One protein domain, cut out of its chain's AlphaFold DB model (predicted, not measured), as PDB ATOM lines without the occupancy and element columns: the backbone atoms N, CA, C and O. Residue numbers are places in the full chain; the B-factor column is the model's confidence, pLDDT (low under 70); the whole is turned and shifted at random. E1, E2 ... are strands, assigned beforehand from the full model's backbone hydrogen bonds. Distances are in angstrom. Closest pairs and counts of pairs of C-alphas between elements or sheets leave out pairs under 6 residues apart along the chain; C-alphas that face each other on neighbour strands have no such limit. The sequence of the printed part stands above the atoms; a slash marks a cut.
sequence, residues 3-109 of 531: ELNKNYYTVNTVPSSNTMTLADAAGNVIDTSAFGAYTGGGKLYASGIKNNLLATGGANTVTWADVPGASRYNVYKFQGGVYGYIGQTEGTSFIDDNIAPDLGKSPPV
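Overview. This is residues 3 to 109 of the 531 residues of an uncharacterized protein of Desulfurellales bacterium (UniProt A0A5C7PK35). With little regular structure, the model has two lobes, the hairpin of E1 and E2 and a cluster of E3, E4, E5 and E6, joined by a long loop, residues 24 to 59. The printed part has 107 residues, no named helix and six named strands, E1 to E6, holding 38 residues. It is all strand, in three antiparallel pairs, and loose, with radius of gyration of the C-alphas 17.8 A and spans 49 by 34 by 28 A.

Along the chain. E1, residues 7 to 16, begins at C-alpha (99.161, 121.525, 140.148), measures 23.2 A and bends by 65 degrees at residue 13. E2 is residues 19 to 23, E3 60 to 63, E4 73 to 79. E5, residues 82 to 89, measures 21.0 A; E6, residues 93 to 96, ends at C-alpha (124.852, 130.852, 139.418).

Arrangement. Hairpin E1 and E2 has N 12 and O 21 2.8 A apart; both are apart from E3 to E6. Antiparallel E3 and E6 have N 62 and O 94 at 2.8 A. Hairpin E4 and E5 has N 75 and O 87 at 2.8 A. The closest C-alphas of E5 and E6, Gln 88 and Phe 94, are 7.6 A apart.

Size, cuts and confidence. The farthest C-alphas, Ala 34 and Ser 71, are 50.2 A apart. The printed part has no cut; link E2 to E3 is long. pLDDT is under 70 in 31 residues, among them 32 to 50.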
ATOM      1  N   GLU A   3     104.787 118.463 138.004       50.19
ATOM      2  CA  GLU A   3     103.404 118.808 137.657       50.19
ATOM      3  C   GLU A   3     102.545 117.539 137.675       50.19
ATOM      4  O   GLU A   3     102.836 116.572 136.972       50.19
ATOM      5  N   LEU A   4     101.486 117.537 138.485       57.31
ATOM      6  CA  LEU A   4     100.497 116.461 138.539       57.31
ATOM      7  C   LEU A   4      99.101 117.089 138.557       57.31
ATOM      8  O   LEU A   4      98.812 117.942 139.393       57.31
ATOM      9  N   ASN A   5      98.225 116.686 137.631       59.22
ATOM     10  CA  ASN A   5      96.856 117.212 137.509       59.22
ATOM     11  C   ASN A   5      96.772 118.754 137.450       59.22
ATOM     12  O   ASN A   5      95.860 119.340 138.031       59.22
ATOM     13  N   LYS A   6      97.704 119.407 136.738       54.47
ATOM     14  CA  LYS A   6      97.814 120.878 136.600       54.47
ATOM     15  C   LYS A   6      98.167 121.636 137.890       54.47
ATOM     16  O   LYS A   6      98.042 122.856 137.931       54.47
ATOM     17  N   ASN A   7      98.624 120.933 138.926       57.19
ATOM     18  CA  ASN A   7      99.161 121.525 140.148       57.19
ATOM     19  C   ASN A   7     100.667 121.250 140.252       57.19
ATOM     20  O   ASN A   7     101.140 120.167 139.894       57.19
ATOM     21  N   TYR A   8     101.415 122.231 140.761       61.88
ATOM     22  CA  TYR A   8     102.860 122.125 140.957       61.88
ATOM     23  C   TYR A   8     103.187 121.666 142.376       61.88
ATOM     24  O   TYR A   8     102.779 122.292 143.355       61.88
ATOM     25  N   TYR A   9     103.986 120.606 142.474       68.88
ATOM     26  CA  TYR A   9     104.420 120.024 143.738       68.88
ATOM     27  C   TYR A   9     105.944 120.017 143.858       68.88
ATOM     28  O   TYR A   9     106.680 119.945 142.867       68.88
ATOM     29  N   THR A  10     106.448 120.096 145.084       67.69
ATOM     30  CA  THR A  10     107.868 119.912 145.390       67.69
ATOM     31  C   THR A  10     108.121 118.462 145.779       67.69
ATOM     32  O   THR A  10     107.279 117.825 146.402       67.69
ATOM     33  N   VAL A  11     109.261 117.902 145.373       71.44
ATOM     34  CA  VAL A  11     109.662 116.576 145.858       71.44
ATOM     35  C   VAL A  11     110.149 116.761 147.288       71.44
ATOM     36  O   VAL A  11     111.072 117.539 147.518       71.44
ATOM     37  N   ASN A  12     109.503 116.082 148.229       76.69
ATOM     38  CA  ASN A  12     109.804 116.179 149.650       76.69
ATOM     39  C   ASN A  12     110.885 115.166 150.050       76.69
ATOM     40  O   ASN A  12     111.932 115.544 150.568       76.69
ATOM     41  N   THR A  13     110.688 113.882 149.737       73.62
ATOM     42  CA  THR A  13     111.700 112.828 149.929       73.62
ATOM     43  C   THR A  13     111.673 111.816 148.785       73.62
ATOM     44  O   THR A  13     110.628 111.586 148.181       73.62
ATOM     45  N   VAL A  14     112.812 111.178 148.496       74.50
ATOM     46  CA  VAL A  14     112.930 110.096 147.498       74.50
ATOM     47  C   VAL A  14     113.413 108.825 148.204       74.50
ATOM     48  O   VAL A  14     114.611 108.551 148.223       74.50
ATOM     49  N   PRO A  15     112.515 108.073 148.869       72.88
ATOM     50  CA  PRO A  15     112.902 106.901 149.656       72.88
ATOM     51  C   PRO A  15     113.427 105.720 148.824       72.88
ATOM     52  O   PRO A  15     114.109 104.859 149.370       72.88
ATOM     53  N   SER A  16     113.137 105.656 147.520       72.81
ATOM     54  CA  SER A  16     113.714 104.654 146.612       72.81
ATOM     55  C   SER A  16     113.760 105.173 145.174       72.81
ATOM     56  O   SER A  16     113.153 106.199 144.868       72.81
ATOM     57  N   SER A  17     114.414 104.439 144.267       65.19
ATOM     58  CA  SER A  17     114.474 104.785 142.836       65.19
ATOM     59  C   SER A  17     113.097 104.919 142.171       65.19
ATOM     60  O   SER A  17     112.989 105.561 141.131       65.19
ATOM     61  N   ASN A  18     112.052 104.330 142.766       67.75
ATOM     62  CA  ASN A  18     110.719 104.226 142.171       67.75
ATOM     63  C   ASN A  18     109.625 104.889 143.029       67.75
ATOM     64  O   ASN A  18     108.447 104.789 142.697       67.75
ATOM     65  N   THR A  19     109.981 105.545 144.138       71.81
ATOM     66  CA  THR A  19     109.014 106.153 145.067       71.81
ATOM     67  C   THR A  19     109.505 107.509 145.549       71.81
ATOM     68  O   THR A  19     110.634 107.618 146.026       71.81
ATOM     69  N   MET A  20     108.637 108.519 145.506       74.19
ATOM     70  CA  MET A  20     108.883 109.846 146.071       74.19
ATOM     71  C   MET A  20     107.658 110.348 146.825       74.19
ATOM     72  O   MET A  20     106.532 110.015 146.465       74.19
ATOM     73  N   THR A  21     107.878 111.159 147.854       79.06
ATOM     74  CA  THR A  21     106.817 111.922 148.512       79.06
ATOM     75  C   THR A  21     106.788 113.335 147.944       79.06
ATOM     76  O   THR A  21     107.827 113.894 147.578       79.06
ATOM     77  N   LEU A  22     105.594 113.911 147.848       77.94
ATOM     78  CA  LEU A  22     105.380 115.260 147.341       77.94
ATOM     79  C   LEU A  22     104.981 116.182 148.494       77.94
ATOM     80  O   LEU A  22     104.316 115.746 149.431       77.94
ATOM     81  N   ALA A  23     105.370 117.447 148.416       78.56
ATOM     82  CA  ALA A  23     104.874 118.513 149.270       78.56
ATOM     83  C   ALA A  23     104.293 119.650 148.425       78.56
ATOM     84  O   ALA A  23     104.694 119.864 147.275       78.56
ATOM     85  N   ASP A  24     103.345 120.390 148.989       76.62
ATOM     86  CA  ASP A  24     102.837 121.615 148.377       76.62
ATOM     87  C   ASP A  24     103.903 122.735 148.367       76.62
ATOM     88  O   ASP A  24     105.034 122.573 148.833       76.62
ATOM     89  N   ALA A  25     103.559 123.899 147.811       65.62
ATOM     90  CA  ALA A  25     104.464 125.050 147.764       65.62
ATOM     91  C   ALA A  25     104.828 125.613 149.158       65.62
ATOM     92  O   ALA A  25     105.837 126.313 149.289       65.62
ATOM     93  N   ALA A  26     104.038 125.296 150.189       71.19
ATOM     94  CA  ALA A  26     104.254 125.690 151.579       71.19
ATOM     95  C   ALA A  26     105.075 124.657 152.380       71.19
ATOM     96  O   ALA A  26     105.454 124.936 153.515       71.19
ATOM     97  N   GLY A  27     105.418 123.508 151.783       69.19
ATOM     98  CA  GLY A  27     106.206 122.450 152.417       69.19
ATOM     99  C   GLY A  27     105.378 121.427 153.197       69.19
ATOM    100  O   GLY A  27     105.958 120.601 153.899       69.19
ATOM    101  N   ASN A  28     104.047 121.441 153.075       80.88
ATOM    102  CA  ASN A  28     103.203 120.418 153.687       80.88
ATOM    103  C   ASN A  28     103.243 119.145 152.847       80.88
ATOM    104  O   ASN A  28     103.013 119.189 151.638       80.88
ATOM    105  N   VAL A  29     103.503 118.007 153.492       81.44
ATOM    106  CA  VAL A  29     103.521 116.701 152.827       81.44
ATOM    107  C   VAL A  29     102.122 116.355 152.335       81.44
ATOM    108  O   VAL A  29     101.150 116.429 153.085       81.44
ATOM    109  N   ILE A  30     102.029 115.955 151.074       77.06
ATOM    110  CA  ILE A  30     100.781 115.539 150.450       77.06
ATOM    111  C   ILE A  30     100.626 114.040 150.639       77.06
ATOM    112  O   ILE A  30     101.480 113.252 150.218       77.06
ATOM    113  N   ASP A  31      99.508 113.652 151.243       75.25
ATOM    114  CA  ASP A  31      99.119 112.255 151.320       75.25
ATOM    115  C   ASP A  31      98.717 111.761 149.926       75.25
ATOM    116  O   ASP A  31      97.720 112.186 149.341       75.25
ATOM    117  N   THR A  32      99.550 110.881 149.375       69.06
ATOM    118  CA  THR A  32      99.364 110.299 148.043       69.06
ATOM    119  C   THR A  32      98.853 108.858 148.099       69.06
ATOM    120  O   THR A  32      98.725 108.217 147.059       69.06
ATOM    121  N   SER A  33      98.503 108.351 149.290       69.50
ATOM    122  CA  SER A  33      98.091 106.957 149.520       69.50
ATOM    123  C   SER A  33      96.829 106.532 148.757       69.50
ATOM    124  O   SER A  33      96.651 105.348 148.480       69.50
ATOM    125  N   ALA A  34      95.977 107.487 148.374       61.47
ATOM    126  CA  ALA A  34      94.761 107.246 147.596       61.47
ATOM    127  C   ALA A  34      94.978 107.224 146.069       61.47
ATOM    128  O   ALA A  34      94.052 106.896 145.324       61.47
ATOM    129  N   PHE A  35      96.170 107.578 145.575       65.00
ATOM    130  CA  PHE A  35      96.468 107.594 144.142       65.00
ATOM    131  C   PHE A  35      97.080 106.259 143.704       65.00
ATOM    132  O   PHE A  35      97.988 105.731 144.342       65.00
ATOM    133  N   GLY A  36      96.582 105.700 142.598       63.88
ATOM    134  CA  GLY A  36      97.089 104.439 142.055       63.88
ATOM    135  C   GLY A  36      98.557 104.538 141.630       63.88
ATOM    136  O   GLY A  36      98.983 105.547 141.065       63.88
ATOM    137  N   ALA A  37      99.327 103.474 141.876       63.88
ATOM    138  CA  ALA A  37     100.709 103.378 141.420       63.88
ATOM    139  C   ALA A  37     100.770 103.458 139.886       63.88
ATOM    140  O   ALA A  37     100.073 102.727 139.182       63.88
ATOM    141  N   TYR A  38     101.608 104.349 139.366       61.97
ATOM    142  CA  TYR A  38     101.780 104.533 137.930       61.97
ATOM    143  C   TYR A  38     102.593 103.365 137.342       61.97
ATOM    144  O   TYR A  38     103.736 103.146 137.738       61.97
ATOM    145  N   THR A  39     102.013 102.590 136.421       57.41
ATOM    146  CA  THR A  39     102.519 101.255 136.032       57.41
ATOM    147  C   THR A  39     103.379 101.199 134.762       57.41
ATOM    148  O   THR A  39     103.859 100.122 134.416       57.41
ATOM    149  N   GLY A  40     103.662 102.323 134.090       55.94
ATOM    150  CA  GLY A  40     104.673 102.359 133.019       55.94
ATOM    151  C   GLY A  40     104.577 103.549 132.060       55.94
ATOM    152  O   GLY A  40     103.510 104.120 131.874       55.94
ATOM    153  N   GLY A  41     105.706 103.920 131.438       54.78
ATOM    154  CA  GLY A  41     105.776 104.927 130.360       54.78
ATOM    155  C   GLY A  41     105.949 106.394 130.788       54.78
ATOM    156  O   GLY A  41     106.058 107.273 129.937       54.78
ATOM    157  N   GLY A  42     106.018 106.672 132.087       52.75
ATOM    158  CA  GLY A  42     106.081 108.023 132.640       52.75
ATOM    159  C   GLY A  42     107.525 108.479 132.786       52.75
ATOM    160  O   GLY A  42     108.329 107.801 133.422       52.75
ATOM    161  N   LYS A  43     107.863 109.633 132.206       51.06
ATOM    162  CA  LYS A  43     109.144 110.309 132.435       51.06
ATOM    163  C   LYS A  43     108.917 111.447 133.426       51.06
ATOM    164  O   LYS A  43     108.125 112.346 133.159       51.06
ATOM    165  N   LEU A  44     109.594 111.398 134.570       50.41
ATOM    166  CA  LEU A  44     109.625 112.493 135.538       50.41
ATOM    167  C   LEU A  44     110.766 113.439 135.170       50.41
ATOM    168  O   LEU A  44     111.926 113.034 135.139       50.41
ATOM    169  N   TYR A  45     110.433 114.697 134.903       47.25
ATOM    170  CA  TYR A  45     111.409 115.755 134.660       47.25
ATOM    171  C   TYR A  45     111.473 116.656 135.893       47.25
ATOM    172  O   TYR A  45     110.449 117.146 136.371       47.25
ATOM    173  N   ALA A  46     112.670 116.881 136.431       53.38
ATOM    174  CA  ALA A  46     112.857 117.834 137.515       53.38
ATOM    175  C   ALA A  46     112.675 119.263 136.974       53.38
ATOM    176  O   ALA A  46     113.571 119.810 136.345       53.38
ATOM    177  N   SER A  47     111.528 119.895 137.241       55.78
ATOM    178  CA  SER A  47     111.220 121.251 136.747       55.78
ATOM    179  C   SER A  47     111.779 122.382 137.638       55.78
ATOM    180  O   SER A  47     111.214 123.471 137.691       55.78
ATOM    181  N   GLY A  48     112.841 122.128 138.413       58.41
ATOM    182  CA  GLY A  48     113.510 123.148 139.240       58.41
ATOM    183  C   GLY A  48     113.921 122.676 140.638       58.41
ATOM    184  O   GLY A  48     113.334 121.731 141.180       58.41
ATOM    185  N   ILE A  49     114.914 123.368 141.206       64.12
ATOM    186  CA  ILE A  49     115.559 123.114 142.504       64.12
ATOM    187  C   ILE A  49     115.283 124.319 143.419       64.12
ATOM    188  O   ILE A  49     115.379 125.461 142.975       64.12
ATOM    189  N   LYS A  50     114.928 124.085 144.691       64.50
ATOM    190  CA  LYS A  50     114.813 125.145 145.706       64.50
ATOM    191  C   LYS A  50     116.135 125.210 146.469       64.50
ATOM    192  O   LYS A  50     116.445 124.296 147.221       64.50
ATOM    193  N   ASN A  51     116.901 126.272 146.254       72.94
ATOM    194  CA  ASN A  51     118.187 126.502 146.905       72.94
ATOM    195  C   ASN A  51     118.204 127.895 147.546       72.94
ATOM    196  O   ASN A  51     117.703 128.851 146.953       72.94
ATOM    197  N   ASN A  52     118.762 128.012 148.750       77.62
ATOM    198  CA  ASN A  52     118.978 129.303 149.388       77.62
ATOM    199  C   ASN A  52     120.327 129.873 148.940       77.62
ATOM    200  O   ASN A  52     121.360 129.598 149.546       77.62
ATOM    201  N   LEU A  53     120.297 130.701 147.899       77.31
ATOM    202  CA  LEU A  53     121.485 131.354 147.344       77.31
ATOM    203  C   LEU A  53     122.110 132.422 148.269       77.31
ATOM    204  O   LEU A  53     123.169 132.947 147.955       77.31
ATOM    205  N   LEU A  54     121.482 132.751 149.407       76.94
ATOM    206  CA  LEU A  54     122.054 133.654 150.418       76.94
ATOM    207  C   LEU A  54     122.915 132.919 151.458       76.94
ATOM    208  O   LEU A  54     123.558 133.563 152.285       76.94
ATOM    209  N   ALA A  55     122.906 131.582 151.463       80.62
ATOM    210  CA  ALA A  55     123.766 130.792 152.334       80.62
ATOM    211  C   ALA A  55     125.199 130.748 151.780       80.62
ATOM    212  O   ALA A  55     125.398 130.634 150.572       80.62
ATOM    213  N   THR A  56     126.208 130.799 152.656       74.12
ATOM    214  CA  THR A  56     127.622 130.699 152.261       74.12
ATOM    215  C   THR A  56     127.871 129.423 151.450       74.12
ATOM    216  O   THR A  56     127.659 128.322 151.953       74.12
ATOM    217  N   GLY A  57     128.321 129.572 150.200       77.44
ATOM    218  CA  GLY A  57     128.551 128.459 149.270       77.44
ATOM    219  C   GLY A  57     127.304 127.966 148.519       77.44
ATOM    220  O   GLY A  57     127.383 126.962 147.814       77.44
ATOM    221  N   GLY A  58     126.158 128.640 148.653       81.81
ATOM    222  CA  GLY A  58     124.939 128.317 147.915       81.81
ATOM    223  C   GLY A  58     125.053 128.691 146.437       81.81
ATOM    224  O   GLY A  58     125.135 129.867 146.104       81.81
ATOM    225  N   ALA A  59     125.009 127.697 145.546       85.62
ATOM    226  CA  ALA A  59     125.042 127.915 144.101       85.62
ATOM    227  C   ALA A  59     124.099 126.965 143.352       85.62
ATOM    228  O   ALA A  59     123.831 125.847 143.797       85.62
ATOM    229  N   ASN A  60     123.609 127.399 142.193       85.94
ATOM    230  CA  ASN A  60     122.820 126.591 141.273       85.94
ATOM    231  C   ASN A  60     123.639 126.298 140.018       85.94
ATOM    232  O   ASN A  60     124.090 127.219 139.348       85.94
ATOM    233  N   THR A  61     123.793 125.025 139.663       87.25
ATOM    234  CA  THR A  61     124.377 124.655 138.365       87.25
ATOM    235  C   THR A  61     123.260 124.461 137.349       87.25
ATOM    236  O   THR A  61     122.414 123.582 137.505       87.25
ATOM    237  N   VAL A  62     123.255 125.288 136.310       86.62
ATOM    238  CA  VAL A  62     122.353 125.183 135.162       86.62
ATOM    239  C   VAL A  62     123.074 124.401 134.072       86.62
ATOM    240  O   VAL A  62     124.241 124.668 133.806       86.62
ATOM    241  N   THR A  63     122.396 123.434 133.453       87.00
ATOM    242  CA  THR A  63     122.936 122.638 132.340       87.00
ATOM    243  C   THR A  63     121.943 122.585 131.185       87.00
ATOM    244  O   THR A  63     120.734 122.701 131.401       87.00
ATOM    245  N   TRP A  64     122.437 122.429 129.959       88.94
ATOM    246  CA  TRP A  64     121.626 122.298 128.744       88.94
ATOM    247  C   TRP A  64     122.252 121.297 127.767       88.94
ATOM    248  O   TRP A  64     123.352 120.796 127.986       88.94
ATOM    249  N   ALA A  65     121.526 120.953 126.704       90.62
ATOM    250  CA  ALA A  65     122.065 120.119 125.634       90.62
ATOM    251  C   ALA A  65     122.993 120.941 124.729       90.62
ATOM    252  O   ALA A  65     122.723 122.115 124.480       90.62
ATOM    253  N   ASP A  66     124.055 120.314 124.222       89.50
ATOM    254  CA  ASP A  66     124.936 120.951 123.244       89.50
ATOM    255  C   ASP A  66     124.175 121.259 121.945       89.50
ATOM    256  O   ASP A  66     123.412 120.430 121.440       89.50
ATOM    257  N   VAL A  67     124.373 122.465 121.419       90.88
ATOM    258  CA  VAL A  67     123.827 122.930 120.147       90.88
ATOM    259  C   VAL A  67     124.957 122.888 119.118       90.88
ATOM    260  O   VAL A  67     125.918 123.650 119.250       90.88
ATOM    261  N   PRO A  68     124.860 122.045 118.070       89.75
ATOM    262  CA  PRO A  68     125.918 121.911 117.077       89.75
ATOM    263  C   PRO A  68     126.338 123.258 116.477       89.75
ATOM    264  O   PRO A  68     125.508 124.013 115.973       89.75
ATOM    265  N   GLY A  69     127.641 123.545 116.518       87.44
ATOM    266  CA  GLY A  69     128.223 124.781 115.987       87.44
ATOM    267  C   GLY A  69     128.195 125.983 116.939       87.44
ATOM    268  O   GLY A  69     128.695 127.046 116.569       87.44
ATOM    269  N   ALA A  70     127.660 125.847 118.157       86.62
ATOM    270  CA  ALA A  70     127.754 126.893 119.169       86.62
ATOM    271  C   ALA A  70     129.187 126.992 119.718       86.62
ATOM    272  O   ALA A  70     129.751 126.017 120.203       86.62
ATOM    273  N   SER A  71     129.779 128.188 119.663       91.44
ATOM    274  CA  SER A  71     131.082 128.458 120.282       91.44
ATOM    275  C   SER A  71     130.959 128.868 121.748       91.44
ATOM    276  O   SER A  71     131.868 128.622 122.534       91.44
ATOM    277  N   ARG A  72     129.847 129.522 122.112       92.81
ATOM    278  CA  ARG A  72     129.550 130.037 123.454       92.81
ATOM    279  C   ARG A  72     128.051 130.059 123.710       92.81
ATOM    280  O   ARG A  72     127.256 130.234 122.788       92.81
ATOM    281  N   TYR A  73     127.693 129.989 124.985       92.12
ATOM    282  CA  TYR A  73     126.331 130.103 125.484       92.12
ATOM    283  C   TYR A  73     126.226 131.287 126.438       92.12
ATOM    284  O   TYR A  73     126.943 131.344 127.437       92.12
ATOM    285  N   ASN A  74     125.310 132.206 126.146       92.50
ATOM    286  CA  ASN A  74     124.941 133.287 127.056       92.50
ATOM    287  C   ASN A  74     123.828 132.808 127.989       92.50
ATOM    288  O   ASN A  74     122.833 132.242 127.535       92.50
ATOM    289  N   VAL A  75     123.980 133.071 129.283       92.12
ATOM    290  CA  VAL A  75     123.041 132.654 130.324       92.12
ATOM    291  C   VAL A  75     122.335 133.877 130.884       92.12
ATOM    292  O   VAL A  75     122.955 134.900 131.188       92.12
ATOM    293  N   TYR A  76     121.017 133.762 131.024       91.69
ATOM    294  CA  TYR A  76     120.151 134.841 131.475       91.69
ATOM    295  C   TYR A  76     119.288 134.388 132.651       91.69
ATOM    296  O   TYR A  76     118.825 133.248 132.697       91.69
ATOM    297  N   LYS A  77     119.034 135.304 133.582       89.69
ATOM    298  CA  LYS A  77     118.229 135.092 134.787       89.69
ATOM    299  C   LYS A  77     117.013 135.998 134.758       89.69
ATOM    300  O   LYS A  77     117.117 137.194 134.490       89.69
ATOM    301  N   PHE A  78     115.851 135.409 135.010       87.19
ATOM    302  CA  PHE A  78     114.587 136.131 135.045       87.19
ATOM    303  C   PHE A  78     114.444 136.894 136.362       87.19
ATOM    304  O   PHE A  78     114.466 136.287 137.433       87.19
ATOM    305  N   GLN A  79     114.269 138.211 136.291       85.31
ATOM    306  CA  GLN A  79     114.026 139.058 137.455       85.31
ATOM    307  C   GLN A  79     113.118 140.227 137.071       85.31
ATOM    308  O   GLN A  79     113.356 140.921 136.088       85.31
ATOM    309  N   GLY A  80     112.053 140.450 137.847       80.75
ATOM    310  CA  GLY A  80     111.170 141.607 137.654       80.75
ATOM    311  C   GLY A  80     110.435 141.648 136.306       80.75
ATOM    312  O   GLY A  80     110.101 142.733 135.846       80.75
ATOM    313  N   GLY A  81     110.191 140.496 135.667       82.31
ATOM    314  CA  GLY A  81     109.467 140.413 134.389       82.31
ATOM    315  C   GLY A  81     110.348 140.350 133.137       82.31
ATOM    316  O   GLY A  81     109.819 140.142 132.049       82.31
ATOM    317  N   VAL A  82     111.673 140.489 133.270       84.62
ATOM    318  CA  VAL A  82     112.625 140.477 132.147       84.62
ATOM    319  C   VAL A  82     113.786 139.525 132.451       84.62
ATOM    320  O   VAL A  82     114.169 139.327 133.604       84.62
ATOM    321  N   TYR A  83     114.344 138.905 131.414       89.81
ATOM    322  CA  TYR A  83     115.589 138.144 131.511       89.81
ATOM    323  C   TYR A  83     116.786 139.088 131.382       89.81
ATOM    324  O   TYR A  83     116.902 139.770 130.367       89.81
ATOM    325  N   GLY A  84     117.681 139.103 132.371       89.75
ATOM    326  CA  GLY A  84     118.952 139.831 132.305       89.75
ATOM    327  C   GLY A  84     120.153 138.893 132.271       89.75
ATOM    328  O   GLY A  84     120.095 137.771 132.774       89.75
ATOM    329  N   TYR A  85     121.236 139.333 131.647       92.94
ATOM    330  CA  TYR A  85     122.445 138.541 131.437       92.94
ATOM    331  C   TYR A  85     123.195 138.318 132.754       92.94
ATOM    332  O   TYR A  85     123.397 139.264 133.512       92.94
ATOM    333  N   ILE A  86     123.628 137.082 133.012       93.94
ATOM    334  CA  ILE A  86     124.416 136.724 134.207       93.94
ATOM    335  C   ILE A  86     125.794 136.141 133.880       93.94
ATOM    336  O   ILE A  86     126.639 136.048 134.763       93.94
ATOM    337  N   GLY A  87     126.063 135.780 132.624       93.12
ATOM    338  CA  GLY A  87     127.375 135.282 132.219       93.12
ATOM    339  C   GLY A  87     127.342 134.464 130.936       93.12
ATOM    340  O   GLY A  87     126.294 134.287 130.317       93.12
ATOM    341  N   GLN A  88     128.510 133.965 130.541       93.94
ATOM    342  CA  GLN A  88     128.680 133.102 129.377       93.94
ATOM    343  C   GLN A  88     129.599 131.927 129.707       93.94
ATOM    344  O   GLN A  88     130.426 132.015 130.614       93.94
ATOM    345  N   THR A  89     129.484 130.848 128.943       93.44
ATOM    346  CA  THR A  89     130.339 129.660 129.056       93.44
ATOM    347  C   THR A  89     130.546 129.030 127.677       93.44
ATOM    348  O   THR A  89     129.700 129.171 126.795       93.44
ATOM    349  N   GLU A  90     131.681 128.366 127.471       93.12
ATOM    350  CA  GLU A  90     131.950 127.550 126.271       93.12
ATOM    351  C   GLU A  90     131.407 126.120 126.432       93.12
ATOM    352  O   GLU A  90     131.171 125.426 125.450       93.12
ATOM    353  N   GLY A  91     131.170 125.684 127.675       91.12
ATOM    354  CA  GLY A  91     130.565 124.390 127.980       91.12
ATOM    355  C   GLY A  91     129.041 124.450 128.073       91.12
ATOM    356  O   GLY A  91     128.419 125.505 128.006       91.12
ATOM    357  N   THR A  92     128.425 123.301 128.323       92.38
ATOM    358  CA  THR A  92     126.968 123.160 128.468       92.38
ATOM    359  C   THR A  92     126.474 123.317 129.909       92.38
ATOM    360  O   THR A  92     125.400 122.831 130.270       92.38
ATOM    361  N   SER A  93     127.269 123.975 130.758       92.31
ATOM    362  CA  SER A  93     126.965 124.199 132.171       92.31
ATOM    363  C   SER A  93     127.429 125.569 132.661       92.31
ATOM    364  O   SER A  93     128.519 126.016 132.295       92.31
ATOM    365  N   PHE A  94     126.658 126.184 133.558       93.19
ATOM    366  CA  PHE A  94     126.977 127.458 134.204       93.19
ATOM    367  C   PHE A  94     126.569 127.445 135.681       93.19
ATOM    368  O   PHE A  94     125.502 126.936 136.022       93.19
ATOM    369  N   ILE A  95     127.405 128.008 136.554       91.38
ATOM    370  CA  ILE A  95     127.150 128.093 137.998       91.38
ATOM    371  C   ILE A  95     126.648 129.508 138.326       91.38
ATOM    372  O   ILE A  95     127.376 130.472 138.124       91.38
ATOM    373  N   ASP A  96     125.415 129.628 138.826       89.44
ATOM    374  CA  ASP A  96     124.852 130.852 139.418       89.44
ATOM    375  C   ASP A  96     124.993 130.793 140.945       89.44
ATOM    376  O   ASP A  96     124.258 130.068 141.618       89.44
ATOM    377  N   ASP A  97     125.924 131.564 141.495       88.56
ATOM    378  CA  ASP A  97     126.201 131.737 142.926       88.56
ATOM    379  C   ASP A  97     125.562 133.020 143.489       88.56
ATOM    380  O   ASP A  97     126.114 133.671 144.373       88.56
ATOM    381  N   ASN A  98     124.365 133.358 142.991       87.88
ATOM    382  CA  ASN A  98     123.628 134.596 143.271       87.88
ATOM    383  C   ASN A  98     124.096 135.811 142.455       87.88
ATOM    384  O   ASN A  98     124.071 136.947 142.935       87.88
ATOM    385  N   ILE A  99     124.455 135.589 141.191       88.69
ATOM    386  CA  ILE A  99     124.836 136.665 140.277       88.69
ATOM    387  C   ILE A  99     123.611 137.551 140.020       88.69
ATOM    388  O   ILE A  99     122.511 137.065 139.710       88.69
ATOM    389  N   ALA A 100     123.797 138.863 140.171       90.50
ATOM    390  CA  ALA A 100     122.781 139.856 139.850       90.50
ATOM    391  C   ALA A 100     122.654 139.995 138.318       90.50
ATOM    392  O   ALA A 100     123.666 140.211 137.650       90.50
ATOM    393  N   PRO A 101     121.445 139.880 137.741       91.38
ATOM    394  CA  PRO A 101     121.255 140.001 136.300       91.38
ATOM    395  C   PRO A 101     121.434 141.438 135.805       91.38
ATOM    396  O   PRO A 101     120.837 142.374 136.340       91.38
ATOM    397  N   ASP A 102     122.175 141.594 134.709       90.50
ATOM    398  CA  ASP A 102     122.209 142.824 133.917       90.50
ATOM    399  C   ASP A 102     120.936 142.908 133.058       90.50
ATOM    400  O   ASP A 102     120.842 142.314 131.980       90.50
ATOM    401  N   LEU A 103     119.934 143.642 133.550       87.44
ATOM    402  CA  LEU A 103     118.656 143.856 132.861       87.44
ATOM    403  C   LEU A 103     118.774 144.759 131.618       87.44
ATOM    404  O   LEU A 103     117.840 144.809 130.822       87.44
ATOM    405  N   GLY A 104     119.912 145.436 131.411       85.06
ATOM    406  CA  GLY A 104     120.222 146.099 130.142       85.06
ATOM    407  C   GLY A 104     120.563 145.096 129.040       85.06
ATOM    408  O   GLY A 104     120.512 145.426 127.850       85.06
ATOM    409  N   LYS A 105     120.873 143.848 129.421       87.81
ATOM    410  CA  LYS A 105     121.219 142.779 128.496       87.81
ATOM    411  C   LYS A 105     120.248 141.603 128.522       87.81
ATOM    412  O   LYS A 105     120.498 140.596 129.175       87.81
ATOM    413  N   SER A 106     119.185 141.678 127.732       88.88
ATOM    414  CA  SER A 106     118.267 140.556 127.514       88.88
ATOM    415  C   SER A 106     118.671 139.603 126.377       88.88
ATOM    416  O   SER A 106     119.537 139.939 125.553       88.88
ATOM    417  N   PRO A 107     118.074 138.393 126.336       87.88
ATOM    418  CA  PRO A 107     118.183 137.492 125.197       87.88
ATOM    419  C   PRO A 107     117.722 138.169 123.898       87.88
ATOM    420  O   PRO A 107     116.756 138.936 123.923       87.88
ATOM    421  N   PRO A 108     118.375 137.881 122.761       86.88
ATOM    422  CA  PRO A 108     117.928 138.379 121.467       86.88
ATOM    423  C   PRO A 108     116.541 137.825 121.115       86.88
ATOM    424  O   PRO A 108     116.270 136.632 121.243       86.88
ATOM    425  N   VAL A 109     115.673 138.707 120.631       88.88
ATOM    426  CA  VAL A 109     114.361 138.397 120.067       88.88
ATOM    427  C   VAL A 109     114.506 138.302 118.557       88.88
ATOM    428  O   VAL A 109     114.807 139.292 117.881       88.88
TER     429      VAL A 109